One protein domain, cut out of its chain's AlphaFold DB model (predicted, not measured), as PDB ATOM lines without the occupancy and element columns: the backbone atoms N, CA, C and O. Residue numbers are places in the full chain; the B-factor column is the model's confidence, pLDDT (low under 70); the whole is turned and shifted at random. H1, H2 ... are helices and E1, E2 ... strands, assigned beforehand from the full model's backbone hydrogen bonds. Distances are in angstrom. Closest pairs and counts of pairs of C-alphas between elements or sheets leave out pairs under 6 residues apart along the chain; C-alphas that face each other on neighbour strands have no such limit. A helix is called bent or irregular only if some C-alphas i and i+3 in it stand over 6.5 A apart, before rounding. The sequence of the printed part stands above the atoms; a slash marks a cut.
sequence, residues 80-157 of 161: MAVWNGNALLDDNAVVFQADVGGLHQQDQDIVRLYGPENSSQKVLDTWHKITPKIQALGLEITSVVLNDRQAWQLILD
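AT A GLANCE: This is residues 80 to 157 of the 161 residues of the protein "Cell division protein ftsQ" of Vibrio ishigakensis (UniProt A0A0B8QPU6). A strongly twisted sheet, E2 E1 E3 E4 E5, has H1 packed on one face, making two layers, and residues 91 to 110 loop from E2 to E3. The printed part has 78 residues with one named helix and five named strands, E1 E2 E3 H1 E4 E5 along the chain; class and sheet are mixed. It is compact, radius of gyration of the C-alphas 12.2 A, spanning 32 by 31 by 19 A.

HOW THE PARTS SIT: Start at E1, residues 80 to 83, in an antiparallel hairpin with E2, residues 87 to 90; N 83 and O 87 are 2.8 A apart. E3, residues 111 to 114, is parallel to E1, N 113 to O 82 2.8 A, and to E4, residues 141 to 146, N 114 to O 144 2.8 A. H1, residues 120 to 135, is only just irregular, C-alphas 129 and 132 being 7.0 A apart; 10 of 12 O i to N i+4 pairs are within hydrogen-bond range. Its height over the sheet is 8.3 A, over E3 and E4; C-alphas Thr 131 and Ile 141, H1's closest to E4, are 6.8 A apart. E3, H1 and E4 form a strand-helix-strand unit, two parallel neighbour strands with a helix between them along the chain, and its crossover is left-handed. E5, residues 152 to 156, makes an antiparallel hairpin with E4, N 155 to O 143 2.8 A.

IN THESE COORDINATES: Find C-alpha 80 at (71.706, 84.725, 162.078), where E1 begins. H1 runs 22.0 A, E4 14.1 A, and E5 13.3 A to C-alpha 156 at (67.572, 83.877, 145.386).

THE WHOLE: The farthest C-alphas, Gln 105 and Arg 149, are 35.0 A apart. The printed part has no cut, the E2 to E3 link is long, and no printed residue is under 70 in pLDDT.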
ATOM      1  N   MET A  80      72.349  83.934 163.136       93.69
ATOM      2  CA  MET A  80      71.706  84.725 162.078       93.69
ATOM      3  C   MET A  80      71.948  84.170 160.682       93.69
ATOM      4  O   MET A  80      71.126  84.349 159.782       93.69
ATOM      5  N   ALA A  81      73.085  83.510 160.478       96.06
ATOM      6  CA  ALA A  81      73.434  82.927 159.196       96.06
ATOM      7  C   ALA A  81      74.372  81.733 159.349       96.06
ATOM      8  O   ALA A  81      75.161  81.649 160.290       96.06
ATOM      9  N   VAL A  82      74.364  80.856 158.348       96.81
ATOM     10  CA  VAL A  82      75.454  79.895 158.159       96.81
ATOM     11  C   VAL A  82      76.608  80.613 157.469       96.81
ATOM     12  O   VAL A  82      76.447  81.149 156.372       96.81
ATOM     13  N   TRP A  83      77.784  80.592 158.088       97.62
ATOM     14  CA  TRP A  83      79.008  81.184 157.568       97.62
ATOM     15  C   TRP A  83      79.884  80.138 156.886       97.62
ATOM     16  O   TRP A  83      80.262  79.132 157.488       97.62
ATOM     17  N   ASN A  84      80.215  80.368 155.613       96.50
ATOM     18  CA  ASN A  84      81.106  79.516 154.815       96.50
ATOM     19  C   ASN A  84      80.745  78.010 154.811       96.50
ATOM     20  O   ASN A  84      81.571  77.159 154.488       96.50
ATOM     21  N   GLY A  85      79.486  77.681 155.112       93.31
ATOM     22  CA  GLY A  85      78.925  76.331 155.065       93.31
ATOM     23  C   GLY A  85      79.205  75.437 156.277       93.31
ATOM     24  O   GLY A  85      78.600  74.371 156.354       93.31
ATOM     25  N   ASN A  86      80.083  75.830 157.201       93.25
ATOM     26  CA  ASN A  86      80.476  74.992 158.342       93.25
ATOM     27  C   ASN A  86      80.550  75.725 159.688       93.25
ATOM     28  O   ASN A  86      80.788  75.079 160.702       93.25
ATOM     29  N   ALA A  87      80.374  77.040 159.697       95.38
ATOM     30  CA  ALA A  87      80.310  77.847 160.902       95.38
ATOM     31  C   ALA A  87      78.971  78.580 160.954       95.38
ATOM     32  O   ALA A  87      78.222  78.614 159.973       95.38
ATOM     33  N   LEU A  88      78.687  79.195 162.092       96.12
ATOM     34  CA  LEU A  88      77.551  80.087 162.262       96.12
ATOM     35  C   LEU A  88      78.052  81.514 162.452       96.12
ATOM     36  O   LEU A  88      79.192  81.748 162.860       96.12
ATOM     37  N   LEU A  89      77.198  82.460 162.098       96.62
ATOM     38  CA  LEU A  89      77.405  83.884 162.288       96.62
ATOM     39  C   LEU A  89      76.285  84.411 163.167       96.62
ATOM     40  O   LEU A  89      75.117  84.173 162.849       96.62
ATOM     41  N   ASP A  90      76.630  85.120 164.234       95.50
ATOM     42  CA  ASP A  90      75.639  85.771 165.084       95.50
ATOM     43  C   ASP A  90      75.264  87.188 164.611       95.50
ATOM     44  O   ASP A  90      75.756  87.705 163.601       95.50
ATOM     45  N   ASP A  91      74.354  87.814 165.351       92.12
ATOM     46  CA  ASP A  91      73.872  89.183 165.162       92.12
ATOM     47  C   ASP A  91      74.957  90.262 165.296       92.12
ATOM     48  O   ASP A  91      74.839  91.339 164.705       92.12
ATOM     49  N   ASN A  92      76.048  89.958 165.999       93.94
ATOM     50  CA  ASN A  92      77.220  90.815 166.169       93.94
ATOM     51  C   ASN A  92      78.320  90.532 165.129       93.94
ATOM     52  O   ASN A  92      79.441  91.027 165.255       93.94
ATOM     53  N   ALA A  93      78.006  89.744 164.095       95.81
ATOM     54  CA  ALA A  93      78.931  89.279 163.068       95.81
ATOM     55  C   ALA A  93      80.130  88.467 163.595       95.81
ATOM     56  O   ALA A  93      81.165  88.359 162.913       95.81
ATOM     57  N   VAL A  94      79.990  87.869 164.778       96.38
ATOM     58  CA  VAL A  94      80.958  86.932 165.338       96.38
ATOM     59  C   VAL A  94      80.734  85.571 164.699       96.38
ATOM     60  O   VAL A  94      79.632  85.023 164.692       96.38
ATOM     61  N   VAL A  95      81.805  85.028 164.126       96.62
ATOM     62  CA  VAL A  95      81.807  83.678 163.569       96.62
ATOM     63  C   VAL A  95      82.122  82.699 164.692       96.62
ATOM     64  O   VAL A  95      83.199  82.781 165.285       96.62
ATOM     65  N   PHE A  96      81.225  81.751 164.945       95.81
ATOM     66  CA  PHE A  96      81.397  80.724 165.969       95.81
ATOM     67  C   PHE A  96      81.206  79.315 165.390       95.81
ATOM     68  O   PHE A  96      80.551  79.105 164.366       95.81
ATOM     69  N   GLN A  97      81.867  78.339 166.013       94.56
ATOM     70  CA  GLN A  97      81.920  76.954 165.543       94.56
ATOM     71  C   GLN A  97      80.917  76.110 166.322       94.56
ATOM     72  O   GLN A  97      81.254  75.589 167.380       94.56
ATOM     73  N   ALA A  98      79.711  75.958 165.783       91.81
ATOM     74  CA  ALA A  98      78.680  75.076 166.313       91.81
ATOM     75  C   ALA A  98      78.116  74.169 165.210       91.81
ATOM     76  O   ALA A  98      78.275  74.442 164.018       91.81
ATOM     77  N   ASP A  99      77.491  73.060 165.609       88.94
ATOM     78  CA  ASP A  99      76.908  72.116 164.659       88.94
ATOM     79  C   ASP A  99      75.694  72.740 163.960       88.94
ATOM     80  O   ASP A  99      74.640  72.927 164.567       88.94
ATOM     81  N   VAL A 100      75.837  73.021 162.663       86.75
ATOM     82  CA  VAL A 100      74.758  73.537 161.806       86.75
ATOM     83  C   VAL A 100      73.575  72.558 161.754       86.75
ATOM     84  O   VAL A 100      72.431  72.981 161.631       86.75
ATOM     85  N   GLY A 101      73.820  71.248 161.884       83.75
ATOM     86  CA  GLY A 101      72.762  70.238 161.955       83.75
ATOM     87  C   GLY A 101      71.999  70.232 163.283       83.75
ATOM     88  O   GLY A 101      70.911  69.663 163.354       83.75
ATOM     89  N   GLY A 102      72.555  70.870 164.315       80.81
ATOM     90  CA  GLY A 102      71.954  71.021 165.638       80.81
ATOM     91  C   GLY A 102      71.059  72.253 165.787       80.81
ATOM     92  O   GLY A 102      70.537  72.464 166.878       80.81
ATOM     93  N   LEU A 103      70.880  73.055 164.729       87.56
ATOM     94  CA  LEU A 103      69.958  74.193 164.731       87.56
ATOM     95  C   LEU A 103      68.523  73.732 165.012       87.56
ATOM     96  O   LEU A 103      68.032  72.764 164.411       87.56
ATOM     97  N   HIS A 104      67.836  74.461 165.895       85.62
ATOM     98  CA  HIS A 104      66.409  74.252 166.135       85.62
ATOM     99  C   HIS A 104      65.625  74.471 164.845       85.62
ATOM    100  O   HIS A 104      66.039  75.227 163.973       85.62
ATOM    101  N   GLN A 105      64.462  73.829 164.715       78.88
ATOM    102  CA  GLN A 105      63.677  73.872 163.474       78.88
ATOM    103  C   GLN A 105      63.337  75.302 163.018       78.88
ATOM    104  O   GLN A 105      63.264  75.555 161.820       78.88
ATOM    105  N   GLN A 106      63.169  76.230 163.963       77.31
ATOM    106  CA  GLN A 106      62.924  77.649 163.690       77.31
ATOM    107  C   GLN A 106      64.123  78.381 163.058       77.31
ATOM    108  O   GLN A 106      63.922  79.370 162.362       77.31
ATOM    109  N   ASP A 107      65.339  77.854 163.230       80.75
ATOM    110  CA  ASP A 107      66.598  78.461 162.785       80.75
ATOM    111  C   ASP A 107      67.221  77.728 161.582       80.75
ATOM    112  O   ASP A 107      68.342  78.023 161.171       80.75
ATOM    113  N   GLN A 108      66.521  76.755 160.987       78.56
ATOM    114  CA  GLN A 108      67.049  75.975 159.856       78.56
ATOM    115  C   GLN A 108      67.011  76.728 158.518       78.56
ATOM    116  O   GLN A 108      67.822  76.443 157.632       78.56
ATOM    117  N   ASP A 109      66.119  77.712 158.386       83.44
ATOM    118  CA  ASP A 109      65.906  78.482 157.153       83.44
ATOM    119  C   ASP A 109      66.721  79.792 157.107       83.44
ATOM    120  O   ASP A 109      66.430  80.703 156.329       83.44
ATOM    121  N   ILE A 110      67.779  79.901 157.919       91.69
ATOM    122  CA  ILE A 110      68.668  81.069 157.921       91.69
ATOM    123  C   ILE A 110      69.504  81.175 156.633       91.69
ATOM    124  O   ILE A 110      69.862  80.187 155.977       91.69
ATOM    125  N   VAL A 111      69.854  82.411 156.273       95.62
ATOM    126  CA  VAL A 111      70.635  82.720 155.067       95.62
ATOM    127  C   VAL A 111      72.037  82.100 155.131       95.62
ATOM    128  O   VAL A 111      72.640  81.958 156.197       95.62
ATOM    129  N   ARG A 112      72.602  81.760 153.968       96.69
ATOM    130  CA  ARG A 112      74.007  81.337 153.857       96.69
ATOM    131  C   ARG A 112      74.877  82.499 153.397       96.69
ATOM    132  O   ARG A 112      74.692  83.039 152.306       96.69
ATOM    133  N   LEU A 113      75.842  82.881 154.217       98.06
ATOM    134  CA  LEU A 113      76.762  83.975 153.942       98.06
ATOM    135  C   LEU A 113      78.169  83.421 153.722       98.06
ATOM    136  O   LEU A 113      78.643  82.559 154.463       98.06
ATOM    137  N   TYR A 114      78.838  83.923 152.688       98.12
ATOM    138  CA  TYR A 114      80.180  83.498 152.315       98.12
ATOM    139  C   TYR A 114      81.096  84.699 152.147       98.12
ATOM    140  O   TYR A 114      80.718  85.704 151.537       98.12
ATOM    141  N   GLY A 115      82.321  84.567 152.640       97.50
ATOM    142  CA  GLY A 115      83.312  85.625 152.550       97.50
ATOM    143  C   GLY A 115      84.717  85.197 152.967       97.50
ATOM    144  O   GLY A 115      84.872  84.201 153.684       97.50
ATOM    145  N   PRO A 116      85.749  85.959 152.554       96.50
ATOM    146  CA  PRO A 116      87.102  85.795 153.072       96.50
ATOM    147  C   PRO A 116      87.170  86.051 154.582       96.50
ATOM    148  O   PRO A 116      86.248  86.596 155.198       96.50
ATOM    149  N   GLU A 117      88.304  85.695 155.176       91.94
ATOM    150  CA  GLU A 117      88.590  85.994 156.577       91.94
ATOM    151  C   GLU A 117      88.428  87.496 156.867       91.94
ATOM    152  O   GLU A 117      88.727  88.347 156.025       91.94
ATOM    153  N   ASN A 118      87.923  87.826 158.058       93.19
ATOM    154  CA  ASN A 118      87.669  89.203 158.497       93.19
ATOM    155  C   ASN A 118      86.665  89.986 157.623       93.19
ATOM    156  O   ASN A 118      86.666  91.216 157.630       93.19
ATOM    157  N   SER A 119      85.791  89.301 156.870       96.81
ATOM    158  CA  SER A 119      84.734  89.945 156.071       96.81
ATOM    159  C   SER A 119      83.308  89.711 156.577       96.81
ATOM    160  O   SER A 119      82.371  90.236 155.977       96.81
ATOM    161  N   SER A 120      83.136  88.982 157.685       97.00
ATOM    162  CA  SER A 120      81.828  88.608 158.239       97.00
ATOM    163  C   SER A 120      80.901  89.808 158.436       97.00
ATOM    164  O   SER A 120      79.805  89.822 157.880       97.00
ATOM    165  N   GLN A 121      81.384  90.863 159.099       97.62
ATOM    166  CA  GLN A 121      80.636  92.109 159.293       97.62
ATOM    167  C   GLN A 121      80.201  92.729 157.963       97.62
ATOM    168  O   GLN A 121      79.038  93.064 157.770       97.62
ATOM    169  N   LYS A 122      81.122  92.832 156.998       97.19
ATOM    170  CA  LYS A 122      80.842  93.434 155.688       97.19
ATOM    171  C   LYS A 122      79.766  92.659 154.925       97.19
ATOM    172  O   LYS A 122      78.940  93.268 154.241       97.19
ATOM    173  N   VAL A 123      79.803  91.329 154.995       97.75
ATOM    174  CA  VAL A 123      78.817  90.457 154.348       97.75
ATOM    175  C   VAL A 123      77.463  90.560 155.043       97.75
ATOM    176  O   VAL A 123      76.465  90.757 154.348       97.75
ATOM    177  N   LEU A 124      77.432  90.533 156.378       97.12
ATOM    178  CA  LEU A 124      76.212  90.697 157.170       97.12
ATOM    179  C   LEU A 124      75.538  92.050 156.900       97.12
ATOM    180  O   LEU A 124      74.357  92.100 156.563       97.12
ATOM    181  N   ASP A 125      76.303  93.143 156.943       97.00
ATOM    182  CA  ASP A 125      75.808  94.495 156.664       97.00
ATOM    183  C   ASP A 125      75.240  94.610 155.247       97.00
ATOM    184  O   ASP A 125      74.211  95.250 155.008       97.00
ATOM    185  N   THR A 126      75.924  93.992 154.280       96.50
ATOM    186  CA  THR A 126      75.486  94.006 152.885       96.50
ATOM    187  C   THR A 126      74.175  93.256 152.736       96.50
ATOM    188  O   THR A 126      73.262  93.805 152.121       96.50
ATOM    189  N   TRP A 127      74.062  92.065 153.327       96.75
ATOM    190  CA  TRP A 127      72.827  91.288 153.354       96.75
ATOM    191  C   TRP A 127      71.677  92.091 153.978       96.75
ATOM    192  O   TRP A 127      70.684  92.340 153.295       96.75
ATOM    193  N   HIS A 128      71.843  92.636 155.189       95.94
ATOM    194  CA  HIS A 128      70.833  93.485 155.835       95.94
ATOM    195  C   HIS A 128      70.385  94.663 154.958       95.94
ATOM    196  O   HIS A 128      69.204  95.003 154.904       95.94
ATOM    197  N   LYS A 129      71.316  95.284 154.227       96.81
ATOM    198  CA  LYS A 129      71.025  96.434 153.362       96.81
ATOM    199  C   LYS A 129      70.196  96.076 152.125       96.81
ATOM    200  O   LYS A 129      69.445  96.924 151.631       96.81
ATOM    201  N   ILE A 130      70.376  94.883 151.565       95.81
ATOM    202  CA  ILE A 130      69.719  94.474 150.313       95.81
ATOM    203  C   ILE A 130      68.436  93.679 150.550       95.81
ATOM    204  O   ILE A 130      67.523  93.793 149.732       95.81
ATOM    205  N   THR A 131      68.334  92.944 151.661       95.88
ATOM    206  CA  THR A 131      67.189  92.081 151.981       95.88
ATOM    207  C   THR A 131      65.842  92.795 151.843       95.88
ATOM    208  O   THR A 131      65.007  92.292 151.091       95.88
ATOM    209  N   PRO A 132      65.627  94.010 152.395       96.81
ATOM    210  CA  PRO A 132      64.338  94.696 152.265       96.81
ATOM    211  C   PRO A 132      63.953  95.010 150.813       96.81
ATOM    212  O   PRO A 132      62.775  95.042 150.465       96.81
ATOM    213  N   LYS A 133      64.942  95.244 149.939       96.19
ATOM    214  CA  LYS A 133      64.699  95.549 148.521       96.19
ATOM    215  C   LYS A 133      64.289  94.308 147.743       96.19
ATOM    216  O   LYS A 133      63.451  94.413 146.858       96.19
ATOM    217  N   ILE A 134      64.890  93.163 148.061       95.62
ATOM    218  CA  ILE A 134      64.560  91.877 147.440       95.62
ATOM    219  C   ILE A 134      63.195  91.387 147.938       95.62
ATOM    220  O   ILE A 134      62.345  91.032 147.125       95.62
ATOM    221  N   GLN A 135      62.921  91.521 149.240       95.44
ATOM    222  CA  GLN A 135      61.615  91.208 149.829       95.44
ATOM    223  C   GLN A 135      60.481  92.062 149.248       95.44
ATOM    224  O   GLN A 135      59.388  91.554 149.016       95.44
ATOM    225  N   ALA A 136      60.732  93.337 148.925       96.62
ATOM    226  CA  ALA A 136      59.746  94.189 148.252       96.62
ATOM    227  C   ALA A 136      59.351  93.686 146.846       96.62
ATOM    228  O   ALA A 136      58.310  94.082 146.324       96.62
ATOM    229  N   LEU A 137      60.167  92.821 146.236       94.94
ATOM    230  CA  LEU A 137      59.881  92.157 144.964       94.94
ATOM    231  C   LEU A 137      59.193  90.793 145.151       94.94
ATOM    232  O   LEU A 137      58.937  90.114 144.160       94.94
ATOM    233  N   GLY A 138      58.894  90.392 146.392       95.38
ATOM    234  CA  GLY A 138      58.331  89.081 146.719       95.38
ATOM    235  C   GLY A 138      59.331  87.934 146.559       95.38
ATOM    236  O   GLY A 138      58.919  86.828 146.232       95.38
ATOM    237  N   LEU A 139      60.625  88.219 146.722       95.56
ATOM    238  CA  LEU A 139      61.723  87.258 146.609       95.56
ATOM    239  C   LEU A 139      62.503  87.191 147.922       95.56
ATOM    240  O   LEU A 139      62.504  88.146 148.705       95.56
ATOM    241  N   GLU A 140      63.240  86.104 148.117       95.19
ATOM    242  CA  GLU A 140      64.096  85.904 149.287       95.19
ATOM    243  C   GLU A 140      65.540  85.609 148.883       95.19
ATOM    244  O   GLU A 140      65.816  85.028 147.833       95.19
ATOM    245  N   ILE A 141      66.487  86.034 149.723       95.81
ATOM    246  CA  ILE A 141      67.912  85.779 149.510       95.81
ATOM    247  C   ILE A 141      68.280  84.493 150.238       95.81
ATOM    248  O   ILE A 141      68.298  84.460 151.466       95.81
ATOM    249  N   THR A 142      68.649  83.464 149.484       96.00
ATOM    250  CA  THR A 142      69.126  82.192 150.038       96.00
ATOM    251  C   THR A 142      70.628  82.210 150.292       96.00
ATOM    252  O   THR A 142      71.116  81.521 151.193       96.00
ATOM    253  N   SER A 143      71.402  82.985 149.521       96.81
ATOM    254  CA  SER A 143      72.836  83.148 149.776       96.81
ATOM    255  C   SER A 143      73.412  84.489 149.331       96.81
ATOM    256  O   SER A 143      73.005  85.055 148.318       96.81
ATOM    257  N   VAL A 144      74.436  84.951 150.052       97.75
ATOM    258  CA  VAL A 144      75.284  86.086 149.661       97.75
ATOM    259  C   VAL A 144      76.737  85.637 149.667       97.75
ATOM    260  O   VAL A 144      77.218  85.098 150.661       97.75
ATOM    261  N   VAL A 145      77.445  85.879 148.567       97.81
ATOM    262  CA  VAL A 145      78.849  85.498 148.404       97.81
ATOM    263  C   VAL A 145      79.689  86.733 148.118       97.81
ATOM    264  O   VAL A 145      79.460  87.427 147.128       97.81
ATOM    265  N   LEU A 146      80.695  86.969 148.957       98.19
ATOM    266  CA  LEU A 146      81.801  87.884 148.704       98.19
ATOM    267  C   LEU A 146      83.053  87.064 148.397       98.19
ATOM    268  O   LEU A 146      83.530  86.317 149.244       98.19
ATOM    269  N   ASN A 147      83.611  87.199 147.197       95.38
ATOM    270  CA  ASN A 147      84.859  86.508 146.862       95.38
ATOM    271  C   ASN A 147      86.108  87.354 147.178       95.38
ATOM    272  O   ASN A 147      86.025  88.561 147.416       95.38
ATOM    273  N   ASP A 148      87.289  86.737 147.096       93.25
ATOM    274  CA  ASP A 148      88.583  87.398 147.347       93.25
ATOM    275  C   ASP A 148      88.847  88.600 146.425       93.25
ATOM    276  O   ASP A 148      89.579  89.524 146.778       93.25
ATOM    277  N   ARG A 149      88.215  88.625 145.244       95.25
ATOM    278  CA  ARG A 149      88.291  89.730 144.272       95.25
ATOM    279  C   ARG A 149      87.279  90.846 144.553       95.25
ATOM    280  O   ARG A 149      87.087  91.707 143.700       95.25
ATOM    281  N   GLN A 150      86.640  90.836 145.723       93.62
ATOM    282  CA  GLN A 150      85.624  91.803 146.149       93.62
ATOM    283  C   GLN A 150      84.382  91.851 145.241       93.62
ATOM    284  O   GLN A 150      83.670  92.857 145.217       93.62
ATOM    285  N   ALA A 151      84.107  90.773 144.500       96.38
ATOM    286  CA  ALA A 151      82.881  90.650 143.726       96.38
ATOM    287  C   ALA A 151      81.777  90.013 144.576       96.38
ATOM    288  O   ALA A 151      82.029  89.069 145.331       96.38
ATOM    289  N   TRP A 152      80.563  90.536 144.411       97.00
ATOM    290  CA  TRP A 152      79.357  90.060 145.078       97.00
ATOM    291  C   TRP A 152      78.539  89.176 144.148       97.00
ATOM    292  O   TRP A 152      78.341  89.519 142.982       97.00
ATOM    293  N   GLN A 153      78.020  88.084 144.689       96.56
ATOM    294  CA  GLN A 153      77.010  87.251 144.052       96.56
ATOM    295  C   GLN A 153      75.873  87.011 145.046       96.56
ATOM    296  O   GLN A 153      76.112  86.819 146.239       96.56
ATOM    297  N   LEU A 154      74.641  87.047 144.553       96.31
ATOM    298  CA  LEU A 154      73.425  86.834 145.333       96.31
ATOM    299  C   LEU A 154      72.731  85.610 144.769       96.31
ATOM    300  O   LEU A 154      72.709  85.458 143.562       96.31
ATOM    301  N   ILE A 155      72.183  84.745 145.609       96.19
ATOM    302  CA  ILE A 155      71.370  83.611 145.169       96.19
ATOM    303  C   ILE A 155      69.997  83.789 145.796       96.19
ATOM    304  O   ILE A 155      69.897  84.051 146.997       96.19
ATOM    305  N   LEU A 156      68.958  83.703 144.970       96.06
ATOM    306  CA  LEU A 156      67.572  83.877 145.386       96.06
ATOM    307  C   LEU A 156      66.851  82.531 145.510       96.06
ATOM    308  O   LEU A 156      67.300  81.512 144.979       96.06
ATOM    309  N   ASP A 157      65.724  82.532 146.208       94.56
ATOM    310  CA  ASP A 157      64.810  81.394 146.378       94.56
ATOM    311  C   ASP A 157      64.308  80.801 145.051       94.56
ATOM    312  O   ASP A 157      64.170  79.587 144.908       94.56
TER     313      ASP A 157